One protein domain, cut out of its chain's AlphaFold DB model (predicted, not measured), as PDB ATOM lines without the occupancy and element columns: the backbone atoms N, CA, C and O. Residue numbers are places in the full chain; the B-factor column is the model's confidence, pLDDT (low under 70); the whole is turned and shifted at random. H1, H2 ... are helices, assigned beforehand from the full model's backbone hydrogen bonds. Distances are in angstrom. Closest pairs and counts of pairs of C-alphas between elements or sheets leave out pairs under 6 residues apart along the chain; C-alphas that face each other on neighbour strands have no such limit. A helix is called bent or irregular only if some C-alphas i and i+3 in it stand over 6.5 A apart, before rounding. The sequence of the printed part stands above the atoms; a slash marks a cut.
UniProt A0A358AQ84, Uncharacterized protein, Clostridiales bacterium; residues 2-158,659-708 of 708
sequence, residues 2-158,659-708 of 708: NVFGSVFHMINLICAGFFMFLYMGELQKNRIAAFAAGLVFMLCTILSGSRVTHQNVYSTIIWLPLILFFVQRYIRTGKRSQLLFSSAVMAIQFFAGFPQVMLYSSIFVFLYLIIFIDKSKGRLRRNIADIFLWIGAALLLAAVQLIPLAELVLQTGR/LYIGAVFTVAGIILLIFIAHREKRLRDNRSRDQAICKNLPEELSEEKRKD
ATOM      1  N   ASN A   2     127.659  94.739 155.814       52.50
ATOM      2  CA  ASN A   2     127.250  94.847 157.233       52.50
ATOM      3  C   ASN A   2     126.602  96.221 157.499       52.50
ATOM      4  O   ASN A   2     126.976  97.196 156.848       52.50
ATOM      5  N   VAL A   3     125.684  96.316 158.474       65.12
ATOM      6  CA  VAL A   3     124.917  97.541 158.813       65.12
ATOM      7  C   VAL A   3     125.806  98.789 158.886       65.12
ATOM      8  O   VAL A   3     125.463  99.828 158.326       65.12
ATOM      9  N   PHE A   4     126.990  98.672 159.494       63.94
ATOM     10  CA  PHE A   4     127.964  99.762 159.585       63.94
ATOM     11  C   PHE A   4     128.447 100.267 158.215       63.94
ATOM     12  O   PHE A   4     128.497 101.474 157.989       63.94
ATOM     13  N   GLY A   5     128.753  99.363 157.279       67.31
ATOM     14  CA  GLY A   5     129.178  99.720 155.922       67.31
ATOM     15  C   GLY A   5     128.077 100.442 155.144       67.31
ATOM     16  O   GLY A   5     128.343 101.447 154.487       67.31
ATOM     17  N   SER A   6     126.827  99.996 155.286       74.69
ATOM     18  CA  SER A   6     125.670 100.644 154.657       74.69
ATOM     19  C   SER A   6     125.415 102.046 155.226       74.69
ATOM     20  O   SER A   6     125.182 102.988 154.468       74.69
ATOM     21  N   VAL A   7     125.520 102.218 156.550       82.06
ATOM     22  CA  VAL A   7     125.387 103.530 157.208       82.06
ATOM     23  C   VAL A   7     126.526 104.465 156.801       82.06
ATOM     24  O   VAL A   7     126.266 105.610 156.430       82.06
ATOM     25  N   PHE A   8     127.772 103.982 156.807       85.56
ATOM     26  CA  PHE A   8     128.928 104.750 156.343       85.56
ATOM     27  C   PHE A   8     128.719 105.233 154.907       85.56
ATOM     28  O   PHE A   8     128.910 106.413 154.608       85.56
ATOM     29  N   HIS A   9     128.280 104.338 154.021       85.38
ATOM     30  CA  HIS A   9     128.012 104.676 152.635       85.38
ATOM     31  C   HIS A   9     126.925 105.754 152.507       85.38
ATOM     32  O   HIS A   9     127.151 106.785 151.874       85.38
ATOM     33  N   MET A  10     125.793 105.582 153.194       88.56
ATOM     34  CA  MET A  10     124.689 106.546 153.195       88.56
ATOM     35  C   MET A  10     125.128 107.938 153.675       88.56
ATOM     36  O   MET A  10     124.772 108.941 153.055       88.56
ATOM     37  N   ILE A  11     125.943 108.016 154.736       92.75
ATOM     38  CA  ILE A  11     126.502 109.285 155.224       92.75
ATOM     39  C   ILE A  11     127.357 109.950 154.138       92.75
ATOM     40  O   ILE A  11     127.198 111.144 153.883       92.75
ATOM     41  N   ASN A  12     128.216 109.187 153.452       93.19
ATOM     42  CA  ASN A  12     129.047 109.718 152.370       93.19
ATOM     43  C   ASN A  12     128.198 110.258 151.209       93.19
ATOM     44  O   ASN A  12     128.481 111.351 150.719       93.19
ATOM     45  N   LEU A  13     127.133 109.555 150.808       93.06
ATOM     46  CA  LEU A  13     126.210 110.037 149.774       93.06
ATOM     47  C   LEU A  13     125.541 111.354 150.198       93.06
ATOM     48  O   LEU A  13     125.566 112.332 149.445       93.06
ATOM     49  N   ILE A  14     125.016 111.423 151.428       95.88
ATOM     50  CA  ILE A  14     124.402 112.641 151.982       95.88
ATOM     51  C   ILE A  14     125.399 113.805 151.963       95.88
ATOM     52  O   ILE A  14     125.067 114.894 151.483       95.88
ATOM     53  N   CYS A  15     126.632 113.573 152.419       97.69
ATOM     54  CA  CYS A  15     127.707 114.559 152.375       97.69
ATOM     55  C   CYS A  15     128.017 115.006 150.941       97.69
ATOM     56  O   CYS A  15     128.098 116.208 150.698       97.69
ATOM     57  N   ALA A  16     128.120 114.081 149.982       97.06
ATOM     58  CA  ALA A  16     128.383 114.399 148.579       97.06
ATOM     59  C   ALA A  16     127.334 115.366 148.011       97.06
ATOM     60  O   ALA A  16     127.676 116.422 147.468       97.06
ATOM     61  N   GLY A  17     126.051 115.038 148.188       97.44
ATOM     62  CA  GLY A  17     124.953 115.880 147.718       97.44
ATOM     63  C   GLY A  17     124.900 117.232 148.428       97.44
ATOM     64  O   GLY A  17     124.722 118.265 147.777       97.44
ATOM     65  N   PHE A  18     125.118 117.254 149.746       98.50
ATOM     66  CA  PHE A  18     125.129 118.485 150.534       98.50
ATOM     67  C   PHE A  18     126.292 119.412 150.157       98.50
ATOM     68  O   PHE A  18     126.091 120.606 149.937       98.50
ATOM     69  N   PHE A  19     127.506 118.884 150.017       98.69
ATOM     70  CA  PHE A  19     128.675 119.670 149.623       98.69
ATOM     71  C   PHE A  19     128.534 120.211 148.201       98.69
ATOM     72  O   PHE A  19     128.859 121.375 147.948       98.69
ATOM     73  N   MET A  20     127.976 119.416 147.285       98.56
ATOM     74  CA  MET A  20     127.660 119.873 145.934       98.56
ATOM     75  C   MET A  20     126.593 120.976 145.937       98.56
ATOM     76  O   MET A  20     126.745 121.985 145.244       98.56
ATOM     77  N   PHE A  21     125.558 120.853 146.773       98.50
ATOM     78  CA  PHE A  21     124.569 121.912 146.986       98.50
ATOM     79  C   PHE A  21     125.213 123.218 147.482       98.50
ATOM     80  O   PHE A  21     124.910 124.288 146.947       98.50
ATOM     81  N   LEU A  22     126.131 123.149 148.454       98.50
ATOM     82  CA  LEU A  22     126.852 124.325 148.955       98.50
ATOM     83  C   LEU A  22     127.685 124.991 147.853       98.50
ATOM     84  O   LEU A  22     127.568 126.203 147.638       98.50
ATOM     85  N   TYR A  23     128.485 124.207 147.125       98.69
ATOM     86  CA  TYR A  23     129.320 124.707 146.033       98.69
ATOM     87  C   TYR A  23     128.492 125.371 144.934       98.69
ATOM     88  O   TYR A  23     128.743 126.524 144.575       98.69
ATOM     89  N   MET A  24     127.456 124.690 144.443       98.06
ATOM     90  CA  MET A  24     126.585 125.233 143.405       98.06
ATOM     91  C   MET A  24     125.820 126.466 143.897       98.06
ATOM     92  O   MET A  24     125.657 127.433 143.149       98.06
ATOM     93  N   GLY A  25     125.396 126.486 145.162       96.50
ATOM     94  CA  GLY A  25     124.776 127.652 145.786       96.50
ATOM     95  C   GLY A  25     125.684 128.884 145.752       96.50
ATOM     96  O   GLY A  25     125.224 129.978 145.417       96.50
ATOM     97  N   GLU A  26     126.978 128.707 146.016       96.50
ATOM     98  CA  GLU A  26     127.973 129.779 145.942       96.50
ATOM     99  C   GLU A  26     128.313 130.174 144.490       96.50
ATOM    100  O   GLU A  26     128.499 131.358 144.195       96.50
ATOM    101  N   LEU A  27     128.360 129.207 143.566       95.50
ATOM    102  CA  LEU A  27     128.769 129.421 142.175       95.50
ATOM    103  C   LEU A  27     127.753 130.229 141.351       95.50
ATOM    104  O   LEU A  27     128.150 131.101 140.571       95.50
ATOM    105  N   GLN A  28     126.456 129.929 141.501       90.75
ATOM    106  CA  GLN A  28     125.376 130.480 140.662       90.75
ATOM    107  C   GLN A  28     124.260 131.205 141.430       90.75
ATOM    108  O   GLN A  28     123.381 131.789 140.802       90.75
ATOM    109  N   LYS A  29     124.271 131.198 142.772       86.62
ATOM    110  CA  LYS A  29     123.255 131.847 143.633       86.62
ATOM    111  C   LYS A  29     121.804 131.378 143.413       86.62
ATOM    112  O   LYS A  29     120.869 132.064 143.818       86.62
ATOM    113  N   ASN A  30     121.596 130.195 142.832       92.31
ATOM    114  CA  ASN A  30     120.277 129.581 142.658       92.31
ATOM    115  C   ASN A  30     120.172 128.300 143.499       92.31
ATOM    116  O   ASN A  30     120.694 127.256 143.113       92.31
ATOM    117  N   ARG A  31     119.493 128.381 144.653       93.81
ATOM    118  CA  ARG A  31     119.386 127.262 145.611       93.81
ATOM    119  C   ARG A  31     118.621 126.059 145.055       93.81
ATOM    120  O   ARG A  31     118.972 124.931 145.365       93.81
ATOM    121  N   ILE A  32     117.610 126.294 144.221       94.19
ATOM    122  CA  ILE A  32     116.786 125.227 143.639       94.19
ATOM    123  C   ILE A  32     117.614 124.411 142.636       94.19
ATOM    124  O   ILE A  32     117.661 123.187 142.719       94.19
ATOM    125  N   ALA A  33     118.317 125.085 141.721       95.00
ATOM    126  CA  ALA A  33     119.195 124.407 140.768       95.00
ATOM    127  C   ALA A  33     120.390 123.736 141.470       95.00
ATOM    128  O   ALA A  33     120.816 122.658 141.064       95.00
ATOM    129  N   ALA A  34     120.907 124.345 142.544       97.12
ATOM    130  CA  ALA A  34     121.940 123.740 143.380       97.12
ATOM    131  C   ALA A  34     121.459 122.454 144.066       97.12
ATOM    132  O   ALA A  34     122.215 121.491 144.132       97.12
ATOM    133  N   PHE A  35     120.210 122.418 144.542       96.94
ATOM    134  CA  PHE A  35     119.632 121.228 145.167       96.94
ATOM    135  C   PHE A  35     119.493 120.085 144.159       96.94
ATOM    136  O   PHE A  35     119.943 118.978 144.430       96.94
ATOM    137  N   ALA A  36     118.975 120.374 142.960       96.69
ATOM    138  CA  ALA A  36     118.898 119.389 141.883       96.69
ATOM    139  C   ALA A  36     120.286 118.857 141.479       96.69
ATOM    140  O   ALA A  36     120.454 117.655 141.311       96.69
ATOM    141  N   ALA A  37     121.302 119.721 141.377       97.56
ATOM    142  CA  ALA A  37     122.675 119.288 141.107       97.56
ATOM    143  C   ALA A  37     123.256 118.426 142.245       97.56
ATOM    144  O   ALA A  37     123.949 117.448 141.975       97.56
ATOM    145  N   GLY A  38     122.951 118.751 143.506       97.12
ATOM    146  CA  GLY A  38     123.328 117.937 144.662       97.12
ATOM    147  C   GLY A  38     122.697 116.545 144.636       97.12
ATOM    148  O   GLY A  38     123.396 115.564 144.857       97.12
ATOM    149  N   LEU A  39     121.411 116.452 144.283       95.00
ATOM    150  CA  LEU A  39     120.700 115.184 144.093       95.00
ATOM    151  C   LEU A  39     121.338 114.314 142.999       95.00
ATOM    152  O   LEU A  39     121.575 113.130 143.214       95.00
ATOM    153  N   VAL A  40     121.663 114.909 141.847       95.75
ATOM    154  CA  VAL A  40     122.306 114.189 140.737       95.75
ATOM    155  C   VAL A  40     123.711 113.717 141.111       95.75
ATOM    156  O   VAL A  40     124.071 112.584 140.811       95.75
ATOM    157  N   PHE A  41     124.511 114.555 141.778       96.06
ATOM    158  CA  PHE A  41     125.858 114.162 142.195       96.06
ATOM    159  C   PHE A  41     125.830 113.071 143.266       96.06
ATOM    160  O   PHE A  41     126.608 112.129 143.177       96.06
ATOM    161  N   MET A  42     124.913 113.166 144.235       92.81
ATOM    162  CA  MET A  42     124.747 112.174 145.301       92.81
ATOM    163  C   MET A  42     124.596 110.755 144.749       92.81
ATOM    164  O   MET A  42     125.175 109.839 145.314       92.81
ATOM    165  N   LEU A  43     123.852 110.572 143.657       90.44
ATOM    166  CA  LEU A  43     123.528 109.255 143.098       90.44
ATOM    167  C   LEU A  43     124.165 109.025 141.722       90.44
ATOM    168  O   LEU A  43     123.607 108.319 140.884       90.44
ATOM    169  N   CYS A  44     125.317 109.650 141.465       91.38
ATOM    170  CA  CYS A  44     126.072 109.391 140.245       91.38
ATOM    171  C   CYS A  44     126.757 108.014 140.287       91.38
ATOM    172  O   CYS A  44     127.106 107.510 141.355       91.38
ATOM    173  N   THR A  45     126.999 107.428 139.112       87.56
ATOM    174  CA  THR A  45     127.497 106.049 138.930       87.56
ATOM    175  C   THR A  45     128.754 105.716 139.740       87.56
ATOM    176  O   THR A  45     128.872 104.607 140.252       87.56
ATOM    177  N   ILE A  46     129.673 106.670 139.913       87.56
ATOM    178  CA  ILE A  46     130.911 106.452 140.673       87.56
ATOM    179  C   ILE A  46     130.720 106.470 142.196       87.56
ATOM    180  O   ILE A  46     131.519 105.872 142.914       87.56
ATOM    181  N   LEU A  47     129.702 107.172 142.704       88.94
ATOM    182  CA  LEU A  47     129.429 107.219 144.139       88.94
ATOM    183  C   LEU A  47     128.479 106.106 144.552       88.94
ATOM    184  O   LEU A  47     128.725 105.492 145.575       88.94
ATOM    185  N   SER A  48     127.433 105.833 143.774       81.62
ATOM    186  CA  SER A  48     126.381 104.894 144.165       81.62
ATOM    187  C   SER A  48     126.350 103.593 143.363       81.62
ATOM    188  O   SER A  48     125.489 102.779 143.657       81.62
ATOM    189  N   GLY A  49     127.222 103.396 142.363       77.62
ATOM    190  CA  GLY A  49     127.254 102.206 141.497       77.62
ATOM    191  C   GLY A  49     128.317 101.165 141.847       77.62
ATOM    192  O   GLY A  49     128.664 100.969 143.007       77.62
ATOM    193  N   SER A  50     128.882 100.497 140.838       69.25
ATOM    194  CA  SER A  50     129.846  99.391 141.010       69.25
ATOM    195  C   SER A  50     131.059  99.717 141.903       69.25
ATOM    196  O   SER A  50     131.683  98.813 142.460       69.25
ATOM    197  N   ARG A  51     131.400 101.004 142.079       75.38
ATOM    198  CA  ARG A  51     132.529 101.462 142.906       75.38
ATOM    199  C   ARG A  51     132.216 101.606 144.400       75.38
ATOM    200  O   ARG A  51     133.125 101.906 145.170       75.38
ATOM    201  N   VAL A  52     130.986 101.318 144.839       71.94
ATOM    202  CA  VAL A  52     130.599 101.229 146.270       71.94
ATOM    203  C   VAL A  52     131.439 100.194 147.036       71.94
ATOM    204  O   VAL A  52     131.600 100.261 148.253       71.94
ATOM    205  N   THR A  53     132.047  99.267 146.309       66.56
ATOM    206  CA  THR A  53     132.969  98.241 146.803       66.56
ATOM    207  C   THR A  53     134.343  98.814 147.179       66.56
ATOM    208  O   THR A  53     135.043  98.265 148.022       66.56
ATOM    209  N   HIS A  54     134.715  99.969 146.616       75.75
ATOM    210  CA  HIS A  54     135.979 100.661 146.861       75.75
ATOM    211  C   HIS A  54     135.759 101.856 147.796       75.75
ATOM    212  O   HIS A  54     135.770 103.019 147.380       75.75
ATOM    213  N   GLN A  55     135.548 101.559 149.081       81.38
ATOM    214  CA  GLN A  55     135.128 102.531 150.096       81.38
ATOM    215  C   GLN A  55     135.997 103.791 150.181       81.38
ATOM    216  O   GLN A  55     135.486 104.911 150.263       81.38
ATOM    217  N   ASN A  56     137.312 103.620 150.115       86.00
ATOM    218  CA  ASN A  56     138.298 104.700 150.120       86.00
ATOM    219  C   ASN A  56     138.188 105.631 148.896       86.00
ATOM    220  O   ASN A  56     138.422 106.832 149.015       86.00
ATOM    221  N   VAL A  57     137.794 105.123 147.725       89.00
ATOM    222  CA  VAL A  57     137.685 105.934 146.503       89.00
ATOM    223  C   VAL A  57     136.546 106.939 146.622       89.00
ATOM    224  O   VAL A  57     136.786 108.145 146.529       89.00
ATOM    225  N   TYR A  58     135.313 106.477 146.856       89.19
ATOM    226  CA  TYR A  58     134.177 107.399 146.916       89.19
ATOM    227  C   TYR A  58     134.256 108.319 148.136       89.19
ATOM    228  O   TYR A  58     133.999 109.512 147.991       89.19
ATOM    229  N   SER A  59     134.706 107.827 149.299       93.00
ATOM    230  CA  SER A  59     134.874 108.658 150.506       93.00
ATOM    231  C   SER A  59     135.948 109.742 150.359       93.00
ATOM    232  O   SER A  59     135.909 110.747 151.067       93.00
ATOM    233  N   THR A  60     136.855 109.606 149.387       96.31
ATOM    234  CA  THR A  60     137.789 110.670 148.995       96.31
ATOM    235  C   THR A  60     137.147 111.657 148.006       96.31
ATOM    236  O   THR A  60     137.333 112.871 148.124       96.31
ATOM    237  N   ILE A  61     136.361 111.176 147.032       96.81
ATOM    238  CA  ILE A  61     135.731 112.015 145.989       96.81
ATOM    239  C   ILE A  61     134.767 113.048 146.588       96.81
ATOM    240  O   ILE A  61     134.739 114.193 146.124       96.81
ATOM    241  N   ILE A  62     134.000 112.675 147.620       97.06
ATOM    242  CA  ILE A  62     132.924 113.521 148.165       97.06
ATOM    243  C   ILE A  62     133.398 114.903 148.634       97.06
ATOM    244  O   ILE A  62     132.607 115.843 148.643       97.06
ATOM    245  N   TRP A  63     134.675 115.055 148.988       98.12
ATOM    246  CA  TRP A  63     135.234 116.299 149.518       98.12
ATOM    247  C   TRP A  63     135.490 117.366 148.449       98.12
ATOM    248  O   TRP A  63     135.499 118.555 148.776       98.12
ATOM    249  N   LEU A  64     135.642 116.984 147.173       98.50
ATOM    250  CA  LEU A  64     135.937 117.911 146.072       98.50
ATOM    251  C   LEU A  64     134.959 119.107 145.997       98.50
ATOM    252  O   LEU A  64     135.435 120.249 145.953       98.50
ATOM    253  N   PRO A  65     133.621 118.918 146.020       98.75
ATOM    254  CA  PRO A  65     132.697 120.045 146.034       98.75
ATOM    255  C   PRO A  65     132.927 121.006 147.210       98.75
ATOM    256  O   PRO A  65     132.888 122.219 147.021       98.75
ATOM    257  N   LEU A  66     133.214 120.502 148.415       98.75
ATOM    258  CA  LEU A  66     133.430 121.357 149.585       98.75
ATOM    259  C   LEU A  66     134.751 122.140 149.493       98.75
ATOM    260  O   LEU A  66     134.797 123.316 149.863       98.75
ATOM    261  N   ILE A  67     135.802 121.535 148.932       98.81
ATOM    262  CA  ILE A  67     137.063 122.227 148.620       98.81
ATOM    263  C   ILE A  67     136.778 123.399 147.670       98.81
ATOM    264  O   ILE A  67     137.151 124.542 147.956       98.81
ATOM    265  N   LEU A  68     136.062 123.139 146.571       98.69
ATOM    266  CA  LEU A  68     135.720 124.157 145.575       98.69
ATOM    267  C   LEU A  68     134.741 125.212 146.098       98.69
ATOM    268  O   LEU A  68     134.835 126.368 145.693       98.69
ATOM    269  N   PHE A  69     133.848 124.872 147.029       98.75
ATOM    270  CA  PHE A  69     133.001 125.841 147.727       98.75
ATOM    271  C   PHE A  69     133.843 126.914 148.423       98.75
ATOM    272  O   PHE A  69     133.624 128.110 148.218       98.75
ATOM    273  N   PHE A  70     134.841 126.505 149.204       98.69
ATOM    274  CA  PHE A  70     135.718 127.436 149.906       98.69
ATOM    275  C   PHE A  70     136.630 128.224 148.957       98.69
ATOM    276  O   PHE A  70     136.785 129.437 149.130       98.69
ATOM    277  N   VAL A  71     137.153 127.589 147.903       98.50
ATOM    278  CA  VAL A  71     137.915 128.276 146.843       98.50
ATOM    279  C   VAL A  71     137.057 129.328 146.137       98.50
ATOM    280  O   VAL A  71     137.484 130.471 145.971       98.50
ATOM    281  N   GLN A  72     135.814 128.997 145.788       97.88
ATOM    282  CA  GLN A  72     134.888 129.930 145.150       97.88
ATOM    283  C   GLN A  72     134.519 131.094 146.085       97.88
ATOM    284  O   GLN A  72     134.454 132.249 145.648       97.88
ATOM    285  N   ARG A  73     134.358 130.835 147.390       97.31
ATOM    286  CA  ARG A  73     134.194 131.892 148.401       97.31
ATOM    287  C   ARG A  73     135.423 132.782 148.512       97.31
ATOM    288  O   ARG A  73     135.264 133.995 148.671       97.31
ATOM    289  N   TYR A  74     136.629 132.225 148.432       97.38
ATOM    290  CA  TYR A  74     137.861 133.009 148.393       97.38
ATOM    291  C   TYR A  74     137.903 133.904 147.149       97.38
ATOM    292  O   TYR A  74     138.100 135.107 147.291       97.38
ATOM    293  N   ILE A  75     137.613 133.366 145.960       96.12
ATOM    294  CA  ILE A  75     137.573 134.143 144.710       96.12
ATOM    295  C   ILE A  75     136.589 135.317 144.819       96.12
ATOM    296  O   ILE A  75     136.902 136.426 144.392       96.12
ATOM    297  N   ARG A  76     135.419 135.114 145.442       93.81
ATOM    298  CA  ARG A  76     134.428 136.185 145.631       93.81
ATOM    299  C   ARG A  76     134.811 137.198 146.712       93.81
ATOM    300  O   ARG A  76     134.521 138.381 146.564       93.81
ATOM    301  N   THR A  77     135.346 136.742 147.845       92.56
ATOM    302  CA  THR A  77     135.480 137.577 149.059       92.56
ATOM    303  C   THR A  77     136.903 138.057 149.338       92.56
ATOM    304  O   THR A  77     137.086 138.973 150.137       92.56
ATOM    305  N   GLY A  78     137.913 137.430 148.735       91.75
ATOM    306  CA  GLY A  78     139.334 137.682 148.975       91.75
ATOM    307  C   GLY A  78     139.832 137.326 150.382       91.75
ATOM    308  O   GLY A  78     140.938 137.732 150.740       91.75
ATOM    309  N   LYS A  79     139.028 136.625 151.196       92.19
ATOM    310  CA  LYS A  79     139.343 136.269 152.591       92.19
ATOM    311  C   LYS A  79     140.215 135.017 152.666       92.19
ATOM    312  O   LYS A  79     139.770 133.946 152.255       92.19
ATOM    313  N   ARG A  80     141.410 135.129 153.248       94.75
ATOM    314  CA  ARG A  80     142.371 134.025 153.405       94.75
ATOM    315  C   ARG A  80     141.816 132.896 154.266       94.75
ATOM    316  O   ARG A  80     142.137 131.749 153.990       94.75
ATOM    317  N   SER A  81     140.931 133.181 155.229       94.50
ATOM    318  CA  SER A  81     140.263 132.122 156.008       94.50
ATOM    319  C   SER A  81     139.542 131.106 155.125       94.50
ATOM    320  O   SER A  81     139.587 129.920 155.411       94.50
ATOM    321  N   GLN A  82     138.915 131.544 154.028       96.88
ATOM    322  CA  GLN A  82     138.227 130.632 153.113       96.88
ATOM    323  C   GLN A  82     139.223 129.704 152.427       96.88
ATOM    324  O   GLN A  82     138.986 128.509 152.328       96.88
ATOM    325  N   LEU A  83     140.371 130.237 152.023       96.06
ATOM    326  CA  LEU A  83     141.419 129.441 151.411       96.06
ATOM    327  C   LEU A  83     142.029 128.443 152.416       96.06
ATOM    328  O   LEU A  83     142.246 127.294 152.067       96.06
ATOM    329  N   LEU A  84     142.180 128.815 153.691       96.75
ATOM    330  CA  LEU A  84     142.623 127.885 154.743       96.75
ATOM    331  C   LEU A  84     141.578 126.824 155.101       96.75
ATOM    332  O   LEU A  84     141.942 125.686 155.374       96.75
ATOM    333  N   PHE A  85     140.283 127.151 155.064       98.00
ATOM    334  CA  PHE A  85     139.238 126.131 155.176       98.00
ATOM    335  C   PHE A  85     139.291 125.160 153.993       98.00
ATOM    336  O   PHE A  85     139.132 123.962 154.195       98.00
ATOM    337  N   SER A  86     139.596 125.639 152.781       98.38
ATOM    338  CA  SER A  86     139.884 124.757 151.646       98.38
ATOM    339  C   SER A  86     141.087 123.844 151.929       98.38
ATOM    340  O   SER A  86     140.963 122.642 151.721       98.38
ATOM    341  N   SER A  87     142.194 124.364 152.482       98.31
ATOM    342  CA  SER A  87     143.347 123.547 152.909       98.31
ATOM    343  C   SER A  87     142.967 122.473 153.931       98.31
ATOM    344  O   SER A  87     143.400 121.332 153.808       98.31
ATOM    345  N   ALA A  88     142.134 122.810 154.920       98.25
ATOM    346  CA  ALA A  88     141.670 121.853 155.922       98.25
ATOM    347  C   ALA A  88     140.822 120.736 155.304       98.25
ATOM    348  O   ALA A  88     141.017 119.569 155.624       98.25
ATOM    349  N   VAL A  89     139.929 121.068 154.368       98.44
ATOM    350  CA  VAL A  89     139.132 120.057 153.659       98.44
ATOM    351  C   VAL A  89     140.008 119.199 152.739       98.44
ATOM    352  O   VAL A  89     139.763 118.005 152.630       98.44
ATOM    353  N   MET A  90     141.055 119.759 152.122       98.19
ATOM    354  CA  MET A  90     142.041 118.970 151.369       98.19
ATOM    355  C   MET A  90     142.812 117.996 152.268       98.19
ATOM    356  O   MET A  90     143.032 116.858 151.866       98.19
ATOM    357  N   ALA A  91     143.173 118.398 153.492       97.75
ATOM    358  CA  ALA A  91     143.791 117.494 154.463       97.75
ATOM    359  C   ALA A  91     142.826 116.372 154.889       97.75
ATOM    360  O   ALA A  91     143.217 115.213 154.918       97.75
ATOM    361  N   ILE A  92     141.543 116.682 155.113       97.06
ATOM    362  CA  ILE A  92     140.510 115.661 155.373       97.06
ATOM    363  C   ILE A  92     140.352 114.717 154.172       97.06
ATOM    364  O   ILE A  92     140.267 113.504 154.350       97.06
ATOM    365  N   GLN A  93     140.360 115.251 152.946       97.12
ATOM    366  CA  GLN A  93     140.343 114.439 151.730       97.12
ATOM    367  C   GLN A  93     141.562 113.509 151.662       97.12
ATOM    368  O   GLN A  93     141.426 112.367 151.237       97.12
ATOM    369  N   PHE A  94     142.741 113.959 152.093       95.44
ATOM    370  CA  PHE A  94     143.930 113.108 152.168       95.44
ATOM    371  C   PHE A  94     143.772 111.984 153.201       95.44
ATOM    372  O   PHE A  94     144.041 110.825 152.880       95.44
ATOM    373  N   PHE A  95     143.233 112.300 154.385       94.94
ATOM    374  CA  PHE A  95     142.956 111.325 155.447       94.94
ATOM    375  C   PHE A  95     141.943 110.243 155.045       94.94
ATOM    376  O   PHE A  95     141.946 109.166 155.637       94.94
ATOM    377  N   ALA A  96     141.128 110.467 154.007       91.50
ATOM    378  CA  ALA A  96     140.245 109.441 153.441       91.50
ATOM    379  C   ALA A  96     141.005 108.268 152.773       91.50
ATOM    380  O   ALA A  96     140.402 107.248 152.439       91.50
ATOM    381  N   GLY A  97     142.332 108.375 152.617       85.44
ATOM    382  CA  GLY A  97     143.201 107.226 152.351       85.44
ATOM    383  C   GLY A  97     143.354 106.855 150.878       85.44
ATOM    384  O   GLY A  97     143.738 105.726 150.570       85.44
ATOM    385  N   PHE A  98     143.080 107.781 149.951       91.06
ATOM    386  CA  PHE A  98     143.258 107.535 148.516       91.06
ATOM    387  C   PHE A  98     144.081 108.628 147.797       91.06
ATOM    388  O   PHE A  98     143.521 109.485 147.101       91.06
ATOM    389  N   PRO A  99     145.431 108.592 147.899       90.25
ATOM    390  CA  PRO A  99     146.316 109.651 147.389       90.25
ATOM    391  C   PRO A  99     146.128 109.988 145.905       90.25
ATOM    392  O   PRO A  99     146.245 111.148 145.514       90.25
ATOM    393  N   GLN A 100     145.783 108.997 145.079       91.88
ATOM    394  CA  GLN A 100     145.570 109.184 143.643       91.88
ATOM    395  C   GLN A 100     144.390 110.130 143.340       91.88
ATOM    396  O   GLN A 100     144.518 111.048 142.534       91.88
ATOM    397  N   VAL A 101     143.248 109.957 144.019       94.81
ATOM    398  CA  VAL A 101     142.062 110.825 143.849       94.81
ATOM    399  C   VAL A 101     142.317 112.213 144.433       94.81
ATOM    400  O   VAL A 101     141.868 113.213 143.862       94.81
ATOM    401  N   MET A 102     143.068 112.299 145.537       94.56
ATOM    402  CA  MET A 102     143.499 113.582 146.093       94.56
ATOM    403  C   MET A 102     144.377 114.349 145.096       94.56
ATOM    404  O   MET A 102     144.137 115.536 144.876       94.56
ATOM    405  N   LEU A 103     145.365 113.699 144.469       95.25
ATOM    406  CA  LEU A 103     146.225 114.335 143.465       95.25
ATOM    407  C   LEU A 103     145.391 114.895 142.310       95.25
ATOM    408  O   LEU A 103     145.530 116.064 141.953       95.25
ATOM    409  N   TYR A 104     144.487 114.077 141.773       96.62
ATOM    410  CA  TYR A 104     143.582 114.466 140.694       96.62
ATOM    411  C   TYR A 104     142.734 115.680 141.094       96.62
ATOM    412  O   TYR A 104     142.735 116.696 140.400       96.62
ATOM    413  N   SER A 105     142.095 115.634 142.265       97.00
ATOM    414  CA  SER A 105     141.334 116.766 142.812       97.00
ATOM    415  C   SER A 105     142.205 118.019 142.947       97.00
ATOM    416  O   SER A 105     141.811 119.097 142.508       97.00
ATOM    417  N   SER A 106     143.416 117.879 143.486       96.50
ATOM    418  CA  SER A 106     144.338 118.990 143.749       96.50
ATOM    419  C   SER A 106     144.778 119.701 142.472       96.50
ATOM    420  O   SER A 106     144.772 120.930 142.438       96.50
ATOM    421  N   ILE A 107     145.081 118.956 141.401       97.25
ATOM    422  CA  ILE A 107     145.429 119.527 140.090       97.25
ATOM    423  C   ILE A 107     144.278 120.400 139.576       97.25
ATOM    424  O   ILE A 107     144.483 121.566 139.236       97.25
ATOM    425  N   PHE A 108     143.052 119.876 139.560       98.25
ATOM    426  CA  PHE A 108     141.903 120.609 139.024       98.25
ATOM    427  C   PHE A 108     141.469 121.780 139.909       98.25
ATOM    428  O   PHE A 108     141.089 122.827 139.382       98.25
ATOM    429  N   VAL A 109     141.566 121.661 141.235       98.56
ATOM    430  CA  VAL A 109     141.293 122.771 142.161       98.56
ATOM    431  C   VAL A 109     142.346 123.869 142.013       98.56
ATOM    432  O   VAL A 109     141.990 125.050 141.965       98.56
ATOM    433  N   PHE A 110     143.624 123.501 141.880       98.38
ATOM    434  CA  PHE A 110     144.700 124.448 141.604       98.38
ATOM    435  C   PHE A 110     144.415 125.201 140.306       98.38
ATOM    436  O   PHE A 110     144.290 126.423 140.347       98.38
ATOM    437  N   LEU A 111     144.191 124.490 139.191       98.25
ATOM    438  CA  LEU A 111     143.847 125.089 137.895       98.25
ATOM    439  C   LEU A 111     142.611 125.995 137.982       98.25
ATOM    440  O   LEU A 111     142.632 127.116 137.468       98.25
ATOM    441  N   TYR A 112     141.553 125.552 138.664       98.50
ATOM    442  CA  TYR A 112     140.348 126.348 138.894       98.50
ATOM    443  C   TYR A 112     140.681 127.683 139.570       98.50
ATOM    444  O   TYR A 112     140.281 128.744 139.080       98.50
ATOM    445  N   LEU A 113     141.456 127.650 140.659       98.06
ATOM    446  CA  LEU A 113     141.858 128.845 141.395       98.06
ATOM    447  C   LEU A 113     142.632 129.818 140.494       98.06
ATOM    448  O   LEU A 113     142.245 130.981 140.394       98.06
ATOM    449  N   ILE A 114     143.670 129.367 139.780       97.25
ATOM    450  CA  ILE A 114     144.480 130.266 138.930       97.25
ATOM    451  C   ILE A 114     143.690 130.832 137.746       97.25
ATOM    452  O   ILE A 114     143.999 131.923 137.263       97.25
ATOM    453  N   ILE A 115     142.697 130.106 137.227       97.25
ATOM    454  CA  ILE A 115     141.878 130.563 136.094       97.25
ATOM    455  C   ILE A 115     140.887 131.658 136.519       97.25
ATOM    456  O   ILE A 115     140.638 132.592 135.739       97.25
ATOM    457  N   PHE A 116     140.325 131.549 137.727       96.69
ATOM    458  CA  PHE A 116     139.230 132.403 138.200       96.69
ATOM    459  C   PHE A 116     139.617 133.460 139.240       96.69
ATOM    460  O   PHE A 116     138.821 134.368 139.473       96.69
ATOM    461  N   ILE A 117     140.814 133.403 139.829       95.44
ATOM    462  CA  ILE A 117     141.316 134.461 140.716       95.44
ATOM    463  C   ILE A 117     141.480 135.796 139.967       95.44
ATOM    464  O   ILE A 117     141.796 135.821 138.775       95.44
ATOM    465  N   ASP A 118     141.282 136.917 140.663       90.38
ATOM    466  CA  ASP A 118     141.486 138.261 140.109       90.38
ATOM    467  C   ASP A 118     142.972 138.512 139.804       90.38
ATOM    468  O   ASP A 118     143.793 138.540 140.717       90.38
ATOM    469  N   LYS A 119     143.310 138.725 138.526       88.94
ATOM    470  CA  LYS A 119     144.685 138.928 138.034       88.94
ATOM    471  C   LYS A 119     145.072 140.401 137.861       88.94
ATOM    472  O   LYS A 119     146.038 140.690 137.157       88.94
ATOM    473  N   SER A 120     144.337 141.339 138.457       89.19
ATOM    474  CA  SER A 120     144.691 142.763 138.429       89.19
ATOM    475  C   SER A 120     146.128 143.006 138.935       89.19
ATOM    476  O   SER A 120     146.600 142.327 139.852       89.19
ATOM    477  N   LYS A 121     146.860 143.967 138.336       76.81
ATOM    478  CA  LYS A 121     148.305 144.190 138.595       76.81
ATOM    479  C   LYS A 121     148.637 144.350 140.091       76.81
ATOM    480  O   LYS A 121     149.649 143.831 140.548       76.81
ATOM    481  N   GLY A 122     147.754 144.982 140.872       83.31
ATOM    482  CA  GLY A 122     147.921 145.156 142.323       83.31
ATOM    483  C   GLY A 122     147.662 143.901 143.172       83.31
ATOM    484  O   GLY A 122     147.971 143.885 144.362       83.31
ATOM    485  N   ARG A 123     147.101 142.835 142.590       90.06
ATOM    486  CA  ARG A 123     146.745 141.590 143.291       90.06
ATOM    487  C   ARG A 123     147.720 140.446 143.041       90.06
ATOM    488  O   ARG A 123     147.729 139.515 143.840       90.06
ATOM    489  N   LEU A 124     148.571 140.514 142.014       90.50
ATOM    490  CA  LEU A 124     149.440 139.397 141.616       90.50
ATOM    491  C   LEU A 124     150.341 138.891 142.757       90.50
ATOM    492  O   LEU A 124     150.286 137.710 143.094       90.50
ATOM    493  N   ARG A 125     151.111 139.779 143.405       91.75
ATOM    494  CA  ARG A 125     152.000 139.410 144.526       91.75
ATOM    495  C   ARG A 125     151.227 138.772 145.683       91.75
ATOM    496  O   ARG A 125     151.677 137.789 146.266       91.75
ATOM    497  N   ARG A 126     150.045 139.313 145.994       92.50
ATOM    498  CA  ARG A 126     149.163 138.766 147.029       92.50
ATOM    499  C   ARG A 126     148.638 137.388 146.642       92.50
ATOM    500  O   ARG A 126     148.665 136.500 147.475       92.50
ATOM    501  N   ASN A 127     148.191 137.204 145.406       94.00
ATOM    502  CA  ASN A 127     147.672 135.928 144.930       94.00
ATOM    503  C   ASN A 127     148.729 134.827 144.985       94.00
ATOM    504  O   ASN A 127     148.418 133.726 145.417       94.00
ATOM    505  N   ILE A 128     149.967 135.133 144.586       95.06
ATOM    506  CA  ILE A 128     151.090 134.197 144.690       95.06
ATOM    507  C   ILE A 128     151.297 133.800 146.157       95.06
ATOM    508  O   ILE A 128     151.312 132.613 146.470       95.06
ATOM    509  N   ALA A 129     151.363 134.776 147.069       95.56
ATOM    510  CA  ALA A 129     151.490 134.503 148.500       95.56
ATOM    511  C   ALA A 129     150.307 133.690 149.058       95.56
ATOM    512  O   ALA A 129     150.510 132.790 149.866       95.56
ATOM    513  N   ASP A 130     149.082 133.981 148.619       95.88
ATOM    514  CA  ASP A 130     147.868 133.286 149.053       95.88
ATOM    515  C   ASP A 130     147.852 131.832 148.529       95.88
ATOM    516  O   ASP A 130     147.461 130.935 149.266       95.88
ATOM    517  N   ILE A 131     148.351 131.574 147.312       97.25
ATOM    518  CA  ILE A 131     148.517 130.219 146.750       97.25
ATOM    519  C   ILE A 131     149.579 129.423 147.520       97.25
ATOM    520  O   ILE A 131     149.328 128.276 147.880       97.25
ATOM    521  N   PHE A 132     150.741 130.013 147.818       97.38
ATOM    522  CA  PHE A 132     151.761 129.340 148.634       97.38
ATOM    523  C   PHE A 132     151.260 129.056 150.050       97.38
ATOM    524  O   PHE A 132     151.478 127.965 150.568       97.38
ATOM    525  N   LEU A 133     150.539 130.004 150.655       96.31
ATOM    526  CA  LEU A 133     149.896 129.810 151.952       96.31
ATOM    527  C   LEU A 133     148.881 128.661 151.907       96.31
ATOM    528  O   LEU A 133     148.837 127.857 152.829       96.31
ATOM    529  N   TRP A 134     148.076 128.579 150.849       97.81
ATOM    530  CA  TRP A 134     147.074 127.531 150.661       97.81
ATOM    531  C   TRP A 134     147.689 126.134 150.567       97.81
ATOM    532  O   TRP A 134     147.275 125.231 151.296       97.81
ATOM    533  N   ILE A 135     148.701 125.980 149.706       97.62
ATOM    534  CA  ILE A 135     149.422 124.717 149.515       97.62
ATOM    535  C   ILE A 135     150.172 124.356 150.799       97.62
ATOM    536  O   ILE A 135     150.006 123.255 151.316       97.62
ATOM    537  N   GLY A 136     150.931 125.299 151.364       97.75
ATOM    538  CA  GLY A 136     151.685 125.091 152.599       97.75
ATOM    539  C   GLY A 136     150.790 124.697 153.772       97.75
ATOM    540  O   GLY A 136     151.098 123.746 154.479       97.75
ATOM    541  N   ALA A 137     149.640 125.355 153.948       97.94
ATOM    542  CA  ALA A 137     148.686 124.994 154.993       97.94
ATOM    543  C   ALA A 137     148.080 123.599 154.778       97.94
ATOM    544  O   ALA A 137     147.901 122.874 155.751       97.94
ATOM    545  N   ALA A 138     147.788 123.199 153.534       97.62
ATOM    546  CA  ALA A 138     147.278 121.857 153.250       97.62
ATOM    547  C   ALA A 138     148.324 120.782 153.593       97.62
ATOM    548  O   ALA A 138     147.994 119.803 154.258       97.62
ATOM    549  N   LEU A 139     149.589 121.005 153.212       97.38
ATOM    550  CA  LEU A 139     150.705 120.106 153.522       97.38
ATOM    551  C   LEU A 139     150.975 120.014 155.027       97.38
ATOM    552  O   LEU A 139     151.142 118.914 155.540       97.38
ATOM    553  N   LEU A 140     150.970 121.148 155.740       98.12
ATOM    554  CA  LEU A 140     151.134 121.177 157.195       98.12
ATOM    555  C   LEU A 140     150.013 120.406 157.888       98.12
ATOM    556  O   LEU A 140     150.287 119.533 158.699       98.12
ATOM    557  N   LEU A 141     148.752 120.679 157.544       98.31
ATOM    558  CA  LEU A 141     147.607 119.997 158.153       98.31
ATOM    559  C   LEU A 141     147.639 118.485 157.890       98.31
ATOM    560  O   LEU A 141     147.347 117.714 158.799       98.31
ATOM    561  N   ALA A 142     148.058 118.063 156.696       97.50
ATOM    562  CA  ALA A 142     148.192 116.656 156.325       97.50
ATOM    563  C   ALA A 142     149.491 115.982 156.822       97.50
ATOM    564  O   ALA A 142     149.640 114.773 156.644       97.50
ATOM    565  N   ALA A 143     150.426 116.722 157.435       97.94
ATOM    566  CA  ALA A 143     151.793 116.264 157.708       97.94
ATOM    567  C   ALA A 143     151.868 114.982 158.551       97.94
ATOM    568  O   ALA A 143     152.704 114.126 158.264       97.94
ATOM    569  N   VAL A 144     150.967 114.816 159.527       96.94
ATOM    570  CA  VAL A 144     150.871 113.616 160.377       96.94
ATOM    571  C   VAL A 144     150.728 112.310 159.588       96.94
ATOM    572  O   VAL A 144     151.241 111.288 160.024       96.94
ATOM    573  N   GLN A 145     150.094 112.337 158.411       95.12
ATOM    574  CA  GLN A 145     150.019 111.178 157.514       95.12
ATOM    575  C   GLN A 145     150.974 111.314 156.318       95.12
ATOM    576  O   GLN A 145     151.495 110.317 155.825       95.12
ATOM    577  N   LEU A 146     151.231 112.538 155.847       94.50
ATOM    578  CA  LEU A 146     152.017 112.786 154.641       94.50
ATOM    579  C   LEU A 146     153.498 112.441 154.831       94.50
ATOM    580  O   LEU A 146     154.104 111.893 153.915       94.50
ATOM    581  N   ILE A 147     154.075 112.742 155.998       94.94
ATOM    582  CA  ILE A 147     155.491 112.466 156.273       94.94
ATOM    583  C   ILE A 147     155.740 110.953 156.415       94.94
ATOM    584  O   ILE A 147     156.618 110.459 155.705       94.94
ATOM    585  N   PRO A 148     154.961 110.187 157.212       91.50
ATOM    586  CA  PRO A 148     155.062 108.726 157.208       91.50
ATOM    587  C   PRO A 148     154.816 108.113 155.825       91.50
ATOM    588  O   PRO A 148     155.514 107.186 155.431       91.50
ATOM    589  N   LEU A 149     153.872 108.652 155.041       89.00
ATOM    590  CA  LEU A 149     153.653 108.182 153.672       89.00
ATOM    591  C   LEU A 149     154.886 108.411 152.789       89.00
ATOM    592  O   LEU A 149     155.238 107.531 152.010       89.00
ATOM    593  N   ALA A 150     155.533 109.573 152.885       88.94
ATOM    594  CA  ALA A 150     156.741 109.864 152.120       88.94
ATOM    595  C   ALA A 150     157.888 108.911 152.494       88.94
ATOM    596  O   ALA A 150     158.544 108.379 151.601       88.94
ATOM    597  N   GLU A 151     158.081 108.640 153.788       87.94
ATOM    598  CA  GLU A 151     159.040 107.643 154.285       87.94
ATOM    599  C   GLU A 151     158.727 106.246 153.733       87.94
ATOM    600  O   GLU A 151     159.608 105.594 153.176       87.94
ATOM    601  N   LEU A 152     157.461 105.823 153.782       82.44
ATOM    602  CA  LEU A 152     157.028 104.531 153.258       82.44
ATOM    603  C   LEU A 152     157.228 104.418 151.744       82.44
ATOM    604  O   LEU A 152     157.707 103.393 151.266       82.44
ATOM    605  N   VAL A 153     156.902 105.452 150.965       79.75
ATOM    606  CA  VAL A 153     157.065 105.423 149.502       79.75
ATOM    607  C   VAL A 153     158.521 105.152 149.120       79.75
ATOM    608  O   VAL A 153     158.759 104.321 148.241       79.75
ATOM    609  N   LEU A 154     159.481 105.753 149.830       78.62
ATOM    610  CA  LEU A 154     160.917 105.521 149.622       78.62
ATOM    611  C   LEU A 154     161.343 104.071 149.914       78.62
ATOM    612  O   LEU A 154     162.320 103.598 149.341       78.62
ATOM    613  N   GLN A 155     160.591 103.349 150.749       72.44
ATOM    614  CA  GLN A 155     160.855 101.954 151.116       72.44
ATOM    615  C   GLN A 155     160.173 100.931 150.189       72.44
ATOM    616  O   GLN A 155     160.462  99.741 150.282       72.44
ATOM    617  N   THR A 156     159.262 101.361 149.304       66.00
ATOM    618  CA  THR A 156     158.360 100.449 148.563       66.00
ATOM    619  C   THR A 156     158.801 100.057 147.153       66.00
ATOM    620  O   THR A 156     158.014  99.469 146.418       66.00
ATOM    621  N   GLY A 157     160.014 100.422 146.727       57.34
ATOM    622  CA  GLY A 157     160.498 100.109 145.372       57.34
ATOM    623  C   GLY A 157     159.726 100.810 144.240       57.34
ATOM    624  O   GLY A 157     159.966 100.544 143.070       57.34
ATOM    625  N   ARG A 158     158.827 101.757 144.551       58.06
ATOM    626  CA  ARG A 158     158.004 102.505 143.576       58.06
ATOM    627  C   ARG A 158     158.765 103.574 142.775       58.06
ATOM    628  O   ARG A 158     158.139 104.468 142.209       58.06
ATOM    629  N   LEU A 659     156.132 110.115 162.231       93.75
ATOM    630  CA  LEU A 659     154.809 110.387 162.793       93.75
ATOM    631  C   LEU A 659     154.848 111.559 163.781       93.75
ATOM    632  O   LEU A 659     154.023 112.466 163.680       93.75
ATOM    633  N   TYR A 660     155.819 111.578 164.701       95.25
ATOM    634  CA  TYR A 660     155.961 112.660 165.684       95.25
ATOM    635  C   TYR A 660     156.264 114.007 165.016       95.25
ATOM    636  O   TYR A 660     155.640 115.018 165.341       95.25
ATOM    637  N   ILE A 661     157.169 114.021 164.032       96.44
ATOM    638  CA  ILE A 661     157.479 115.216 163.234       96.44
ATOM    639  C   ILE A 661     156.225 115.688 162.487       96.44
ATOM    640  O   ILE A 661     155.881 116.872 162.527       96.44
ATOM    641  N   GLY A 662     155.502 114.761 161.851       97.25
ATOM    642  CA  GLY A 662     154.234 115.047 161.187       97.25
ATOM    643  C   GLY A 662     153.194 115.653 162.130       97.25
ATOM    644  O   GLY A 662     152.565 116.650 161.779       97.25
ATOM    645  N   ALA A 663     153.063 115.123 163.348       97.50
ATOM    646  CA  ALA A 663     152.147 115.644 164.358       97.50
ATOM    647  C   ALA A 663     152.478 117.094 164.754       97.50
ATOM    648  O   ALA A 663     151.575 117.933 164.803       97.50
ATOM    649  N   VAL A 664     153.759 117.425 164.959       98.19
ATOM    650  CA  VAL A 664     154.199 118.801 165.258       98.19
ATOM    651  C   VAL A 664     153.819 119.763 164.126       98.19
ATOM    652  O   VAL A 664     153.253 120.830 164.383       98.19
ATOM    653  N   PHE A 665     154.057 119.385 162.866       98.12
ATOM    654  CA  PHE A 665     153.680 120.210 161.712       98.12
ATOM    655  C   PHE A 665     152.162 120.354 161.547       98.12
ATOM    656  O   PHE A 665     151.685 121.449 161.237       98.12
ATOM    657  N   THR A 666     151.394 119.299 161.819       98.31
ATOM    658  CA  THR A 666     149.928 119.360 161.831       98.31
ATOM    659  C   THR A 666     149.423 120.329 162.898       98.31
ATOM    660  O   THR A 666     148.586 121.182 162.589       98.31
ATOM    661  N   VAL A 667     149.971 120.293 164.118       98.19
ATOM    662  CA  VAL A 667     149.635 121.260 165.180       98.19
ATOM    663  C   VAL A 667     149.972 122.691 164.750       98.19
ATOM    664  O   VAL A 667     149.138 123.586 164.901       98.19
ATOM    665  N   ALA A 668     151.138 122.918 164.139       97.12
ATOM    666  CA  ALA A 668     151.500 124.230 163.599       97.12
ATOM    667  C   ALA A 668     150.509 124.713 162.518       97.12
ATOM    668  O   ALA A 668     150.105 125.879 162.520       97.12
ATOM    669  N   GLY A 669     150.057 123.815 161.635       96.75
ATOM    670  CA  GLY A 669     149.015 124.093 160.643       96.75
ATOM    671  C   GLY A 669     147.672 124.486 161.273       96.75
ATOM    672  O   GLY A 669     147.031 125.440 160.821       96.75
ATOM    673  N   ILE A 670     147.266 123.809 162.352       97.31
ATOM    674  CA  ILE A 670     146.044 124.132 163.109       97.31
ATOM    675  C   ILE A 670     146.160 125.520 163.753       97.31
ATOM    676  O   ILE A 670     145.247 126.340 163.619       97.31
ATOM    677  N   ILE A 671     147.294 125.821 164.393       97.31
ATOM    678  CA  ILE A 671     147.557 127.134 165.002       97.31
ATOM    679  C   ILE A 671     147.490 128.242 163.942       97.31
ATOM    680  O   ILE A 671     146.836 129.265 164.160       97.31
ATOM    681  N   LEU A 672     148.100 128.031 162.771       95.06
ATOM    682  CA  LEU A 672     148.060 128.975 161.650       95.06
ATOM    683  C   LEU A 672     146.623 129.257 161.183       95.06
ATOM    684  O   LEU A 672     146.260 130.416 160.952       95.06
ATOM    685  N   LEU A 673     145.797 128.213 161.069       93.62
ATOM    686  CA  LEU A 673     144.394 128.333 160.677       93.62
ATOM    687  C   LEU A 673     143.600 129.171 161.686       93.62
ATOM    688  O   LEU A 673     142.916 130.122 161.291       93.62
ATOM    689  N   ILE A 674     143.733 128.867 162.980       94.81
ATOM    690  CA  ILE A 674     143.061 129.599 164.065       94.81
ATOM    691  C   ILE A 674     143.520 131.060 164.087       94.81
ATOM    692  O   ILE A 674     142.690 131.972 164.143       94.81
ATOM    693  N   PHE A 675     144.828 131.299 163.983       95.25
ATOM    694  CA  PHE A 675     145.408 132.639 163.996       95.25
ATOM    695  C   PHE A 675     144.859 133.519 162.866       95.25
ATOM    696  O   PHE A 675     144.426 134.650 163.107       95.25
ATOM    697  N   ILE A 676     144.822 133.009 161.630       92.62
ATOM    698  CA  ILE A 676     144.327 133.776 160.479       92.62
ATOM    699  C   ILE A 676     142.814 133.999 160.572       92.62
ATOM    700  O   ILE A 676     142.352 135.114 160.314       92.62
ATOM    701  N   ALA A 677     142.045 132.989 160.990       90.38
ATOM    702  CA  ALA A 677     140.606 133.136 161.202       90.38
ATOM    703  C   ALA A 677     140.292 134.208 162.264       90.38
ATOM    704  O   ALA A 677     139.433 135.070 162.049       90.38
ATOM    705  N   HIS A 678     141.031 134.213 163.377       92.25
ATOM    706  CA  HIS A 678     140.878 135.196 164.450       92.25
ATOM    707  C   HIS A 678     141.280 136.607 164.017       92.25
ATOM    708  O   HIS A 678     140.551 137.569 164.272       92.25
ATOM    709  N   ARG A 679     142.404 136.746 163.305       92.12
ATOM    710  CA  ARG A 679     142.859 138.035 162.769       92.12
ATOM    711  C   ARG A 679     141.826 138.642 161.822       92.12
ATOM    712  O   ARG A 679     141.533 139.832 161.919       92.12
ATOM    713  N   GLU A 680     141.245 137.844 160.927       89.69
ATOM    714  CA  GLU A 680     140.199 138.324 160.019       89.69
ATOM    715  C   GLU A 680     138.911 138.714 160.752       89.69
ATOM    716  O   GLU A 680     138.276 139.702 160.372       89.69
ATOM    717  N   LYS A 681     138.537 137.982 161.811       88.06
ATOM    718  CA  LYS A 681     137.401 138.340 162.666       88.06
ATOM    719  C   LYS A 681     137.632 139.688 163.356       88.06
ATOM    720  O   LYS A 681     136.804 140.579 163.200       88.06
ATOM    721  N   ARG A 682     138.789 139.896 163.997       88.94
ATOM    722  CA  ARG A 682     139.133 141.183 164.641       88.94
ATOM    723  C   ARG A 682     139.120 142.358 163.666       88.94
ATOM    724  O   ARG A 682     138.558 143.401 163.975       88.94
ATOM    725  N   LEU A 683     139.693 142.192 162.471       86.19
ATOM    726  CA  LEU A 683     139.680 143.244 161.447       86.19
ATOM    727  C   LEU A 683     138.255 143.592 160.989       86.19
ATOM    728  O   LEU A 683     137.969 144.750 160.686       86.19
ATOM    729  N   ARG A 684     137.355 142.604 160.935       83.12
ATOM    730  CA  ARG A 684     135.938 142.828 160.630       83.12
ATOM    731  C   ARG A 684     135.223 143.559 161.764       83.12
ATOM    732  O   ARG A 684     134.446 144.470 161.478       83.12
ATOM    733  N   ASP A 685     135.476 143.170 163.007       83.19
ATOM    734  CA  ASP A 685     134.834 143.766 164.179       83.19
ATOM    735  C   ASP A 685     135.279 145.228 164.346       83.19
ATOM    736  O   ASP A 685     134.433 146.098 164.541       83.19
ATOM    737  N   ASN A 686     136.567 145.525 164.129       81.31
ATOM    738  CA  ASN A 686     137.087 146.897 164.121       81.31
ATOM    739  C   ASN A 686     136.447 147.744 163.014       81.31
ATOM    740  O   ASN A 686     135.901 148.795 163.308       81.31
ATOM    741  N   ARG A 687     136.383 147.252 161.767       78.38
ATOM    742  CA  ARG A 687     135.707 147.988 160.678       78.38
ATOM    743  C   ARG A 687     134.229 148.253 160.963       78.38
ATOM    744  O   ARG A 687     133.722 149.307 160.603       78.38
ATOM    745  N   SER A 688     133.537 147.295 161.579       76.31
ATOM    746  CA  SER A 688     132.127 147.460 161.963       76.31
ATOM    747  C   SER A 688     131.968 148.535 163.043       76.31
ATOM    748  O   SER A 688     131.036 149.331 162.973       76.31
ATOM    749  N   ARG A 689     132.895 148.586 164.010       75.62
ATOM    750  CA  ARG A 689     132.957 149.638 165.035       75.62
ATOM    751  C   ARG A 689     133.264 151.004 164.424       75.62
ATOM    752  O   ARG A 689     132.520 151.939 164.690       75.62
ATOM    753  N   ASP A 690     134.269 151.102 163.558       76.19
ATOM    754  CA  ASP A 690     134.644 152.356 162.892       76.19
ATOM    755  C   ASP A 690     133.485 152.906 162.046       76.19
ATOM    756  O   ASP A 690     133.176 154.092 162.101       76.19
ATOM    757  N   GLN A 691     132.767 152.036 161.323       74.12
ATOM    758  CA  GLN A 691     131.565 152.425 160.575       74.12
ATOM    759  C   GLN A 691     130.420 152.889 161.483       74.12
ATOM    760  O   GLN A 691     129.713 153.828 161.120       74.12
ATOM    761  N   ALA A 692     130.227 152.264 162.648       73.56
ATOM    762  CA  ALA A 692     129.225 152.697 163.621       73.56
ATOM    763  C   ALA A 692     129.581 154.059 164.243       73.56
ATOM    764  O   ALA A 692     128.702 154.901 164.398       73.56
ATOM    765  N   ILE A 693     130.865 154.303 164.529       75.31
ATOM    766  CA  ILE A 693     131.366 155.593 165.025       75.31
ATOM    767  C   ILE A 693     131.175 156.685 163.963       75.31
ATOM    768  O   ILE A 693     130.606 157.729 164.266       75.31
ATOM    769  N   CYS A 694     131.556 156.430 162.704       68.06
ATOM    770  CA  CYS A 694     131.361 157.376 161.597       68.06
ATOM    771  C   CYS A 694     129.889 157.723 161.335       68.06
ATOM    772  O   CYS A 694     129.600 158.813 160.855       68.06
ATOM    773  N   LYS A 695     128.957 156.816 161.645       72.69
ATOM    774  CA  LYS A 695     127.518 157.040 161.453       72.69
ATOM    775  C   LYS A 695     126.868 157.849 162.586       72.69
ATOM    776  O   LYS A 695     125.779 158.369 162.384       72.69
ATOM    777  N   ASN A 696     127.528 157.953 163.742       69.31
ATOM    778  CA  ASN A 696     127.034 158.649 164.935       69.31
ATOM    779  C   ASN A 696     127.730 160.004 165.184       69.31
ATOM    780  O   ASN A 696     127.516 160.612 166.232       69.31
ATOM    781  N   LEU A 697     128.582 160.467 164.263       61.44
ATOM    782  CA  LEU A 697     129.205 161.792 164.335       61.44
ATOM    783  C   LEU A 697     128.201 162.883 163.897       61.44
ATOM    784  O   LEU A 697     127.508 162.672 162.900       61.44
ATOM    785  N   PRO A 698     128.121 164.035 164.600       59.16
ATOM    786  CA  PRO A 698     127.309 165.185 164.183       59.16
ATOM    787  C   PRO A 698     127.684 165.666 162.771       59.16
ATOM    788  O   PRO A 698     128.858 165.601 162.398       59.16
ATOM    789  N   GLU A 699     126.708 166.158 161.993       57.97
ATOM    790  CA  GLU A 699     126.875 166.498 160.563       57.97
ATOM    791  C   GLU A 699     128.052 167.454 160.289       57.97
ATOM    792  O   GLU A 699     128.768 167.253 159.307       57.97
ATOM    793  N   GLU A 700     128.340 168.387 161.202       55.31
ATOM    794  CA  GLU A 700     129.430 169.373 161.096       55.31
ATOM    795  C   GLU A 700     130.845 168.755 161.082       55.31
ATOM    796  O   GLU A 700     131.748 169.300 160.457       55.31
ATOM    797  N   LEU A 701     131.050 167.575 161.684       53.91
ATOM    798  CA  LEU A 701     132.341 166.856 161.689       53.91
ATOM    799  C   LEU A 701     132.461 165.817 160.559       53.91
ATOM    800  O   LEU A 701     133.516 165.206 160.363       53.91
ATOM    801  N   SER A 702     131.372 165.572 159.823       48.72
ATOM    802  CA  SER A 702     131.324 164.568 158.757       48.72
ATOM    803  C   SER A 702     131.874 165.079 157.417       48.72
ATOM    804  O   SER A 702     132.353 164.276 156.611       48.72
ATOM    805  N   GLU A 703     131.862 166.398 157.194       48.34
ATOM    806  CA  GLU A 703     132.429 167.023 155.991       48.34
ATOM    807  C   GLU A 703     133.961 167.085 156.023       48.34
ATOM    808  O   GLU A 703     134.601 166.882 154.990       48.34
ATOM    809  N   GLU A 704     134.559 167.276 157.201       48.38
ATOM    810  CA  GLU A 704     136.015 167.390 157.356       48.38
ATOM    811  C   GLU A 704     136.719 166.034 157.155       48.38
ATOM    812  O   GLU A 704     137.743 165.955 156.486       48.38
ATOM    813  N   LYS A 705     136.100 164.926 157.591       47.53
ATOM    814  CA  LYS A 705     136.609 163.554 157.377       47.53
ATOM    815  C   LYS A 705     136.303 162.936 156.010       47.53
ATOM    816  O   LYS A 705     136.750 161.825 155.750       47.53
ATOM    817  N   ARG A 706     135.512 163.580 155.144       44.09
ATOM    818  CA  ARG A 706     135.269 163.088 153.769       44.09
ATOM    819  C   ARG A 706     136.328 163.554 152.765       44.09
ATOM    820  O   ARG A 706     136.299 163.082 151.629       44.09
ATOM    821  N   LYS A 707     137.206 164.483 153.155       42.72
ATOM    822  CA  LYS A 707     138.268 165.045 152.304       42.72
ATOM    823  C   LYS A 707     139.638 164.369 152.460       42.72
ATOM    824  O   LYS A 707     140.477 164.596 151.593       42.72
ATOM    825  N   ASP A 708     139.804 163.501 153.457       35.28
ATOM    826  CA  ASP A 708     140.978 162.639 153.684       35.28
ATOM    827  C   ASP A 708     140.597 161.155 153.553       35.28
ATOM    828  O   ASP A 708     141.440 160.351 153.081       35.28
TER     829      ASP A 708
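AT A GLANCE: This is residues 2 to 158 and 659 to 708 of the 708 residues of an uncharacterized protein of Clostridiales bacterium (UniProt A0A358AQ84). A short up-and-down bundle, H6, H7 and H8, makes the core, with the helical hairpin H1 and H2 packed on one side of it through H1 and the arm H9a on another through H7. The long helix H10 runs past H9b, the last residues of H9a and the first residues of H7, then sticks out with residues 682 to 693 as an arm; the other free stretches are residues 120 to 126, 152 to 158 and 695 to 701. The printed part has 207 residues with eleven named helices, H1 to H11 in order, and no named strand: all helix. It is loose, with a radius of gyration of the C-alphas of 21.2 A, and elongated, spanning 74 by 45 by 34 A.

IN THESE COORDINATES: H1, residues 3 to 28, begins at C-alpha 3 (124.917, 97.541, 158.813) and is 37.6 A long. H2 is residues 31 to 42, H3 45 to 48, H4 50 to 53 and H5 55 to 61. H4 is irregular, but only just: C-alphas 50 and 53 are 6.7 A apart. H6 is residues 64 to 77, H7 80 to 95, 22.8 A, and H8 99 to 116, 25.5 A. H9, residues 124 to 155, was assigned as one helix by its hydrogen bonds but is bent: C-alphas 141 and 144 are 7.5 A apart. Its arms, H9a, residues 124 to 141, and H9b, 144 to 155, stand about perpendicular at 79 degrees. H10, residues 659 to 695, is 54.1 A long and ends at C-alpha 695 (127.518, 157.040, 161.453). H11 is residues 699 to 702.

HOW THE PARTS SIT: The hub, H7, forms hairpins with H6, closest C-alphas Ile 67 and Ser 86, 4.8 A, and with H8, Phe 94 and Met 102, 6.1 A. H7 touches H9a, closest C-alphas Ser 87 and Ala 138, 4.3 A, and H10, Ser 81 and Ala 677, 5.3 A. H10 touches H9b, closest C-alphas Val 144 and Gly 662, 3.7 A. H1 touches H6, closest C-alphas Tyr 23 and Phe 69, 4.2 A, and forms a hairpin with H2, Gly 17 and Gly 38, 4.0 A. H5 touches H8, closest C-alphas Thr 60 and Val 101, 6.7 A. H4 and H5 only just touch, only at the corner, with 3 pairs of C-alphas within 8 A. H3 and H11 touch no helix. Each O i to N i+4 pair is within hydrogen-bond range in H1, H2, H5, H6, H7, H8, H9a and H10, and 7 of 8 in H9b; H3, H4 and H11 are too short for one.

THE WHOLE: The C-alphas farthest apart, of Gly 157 and Glu 700, are 77.5 A apart. Residues 159 to 658 are not printed, and C-alphas 158 and 659 are 21.0 A apart across this cut. Of the links printed whole, H8 to H9 is short and the others are tight. Mean pLDDT of the printed part is 88.6; it is under 70 at residues 2 to 5, 50, 53, 156 to 158, 694 and 696 to 708.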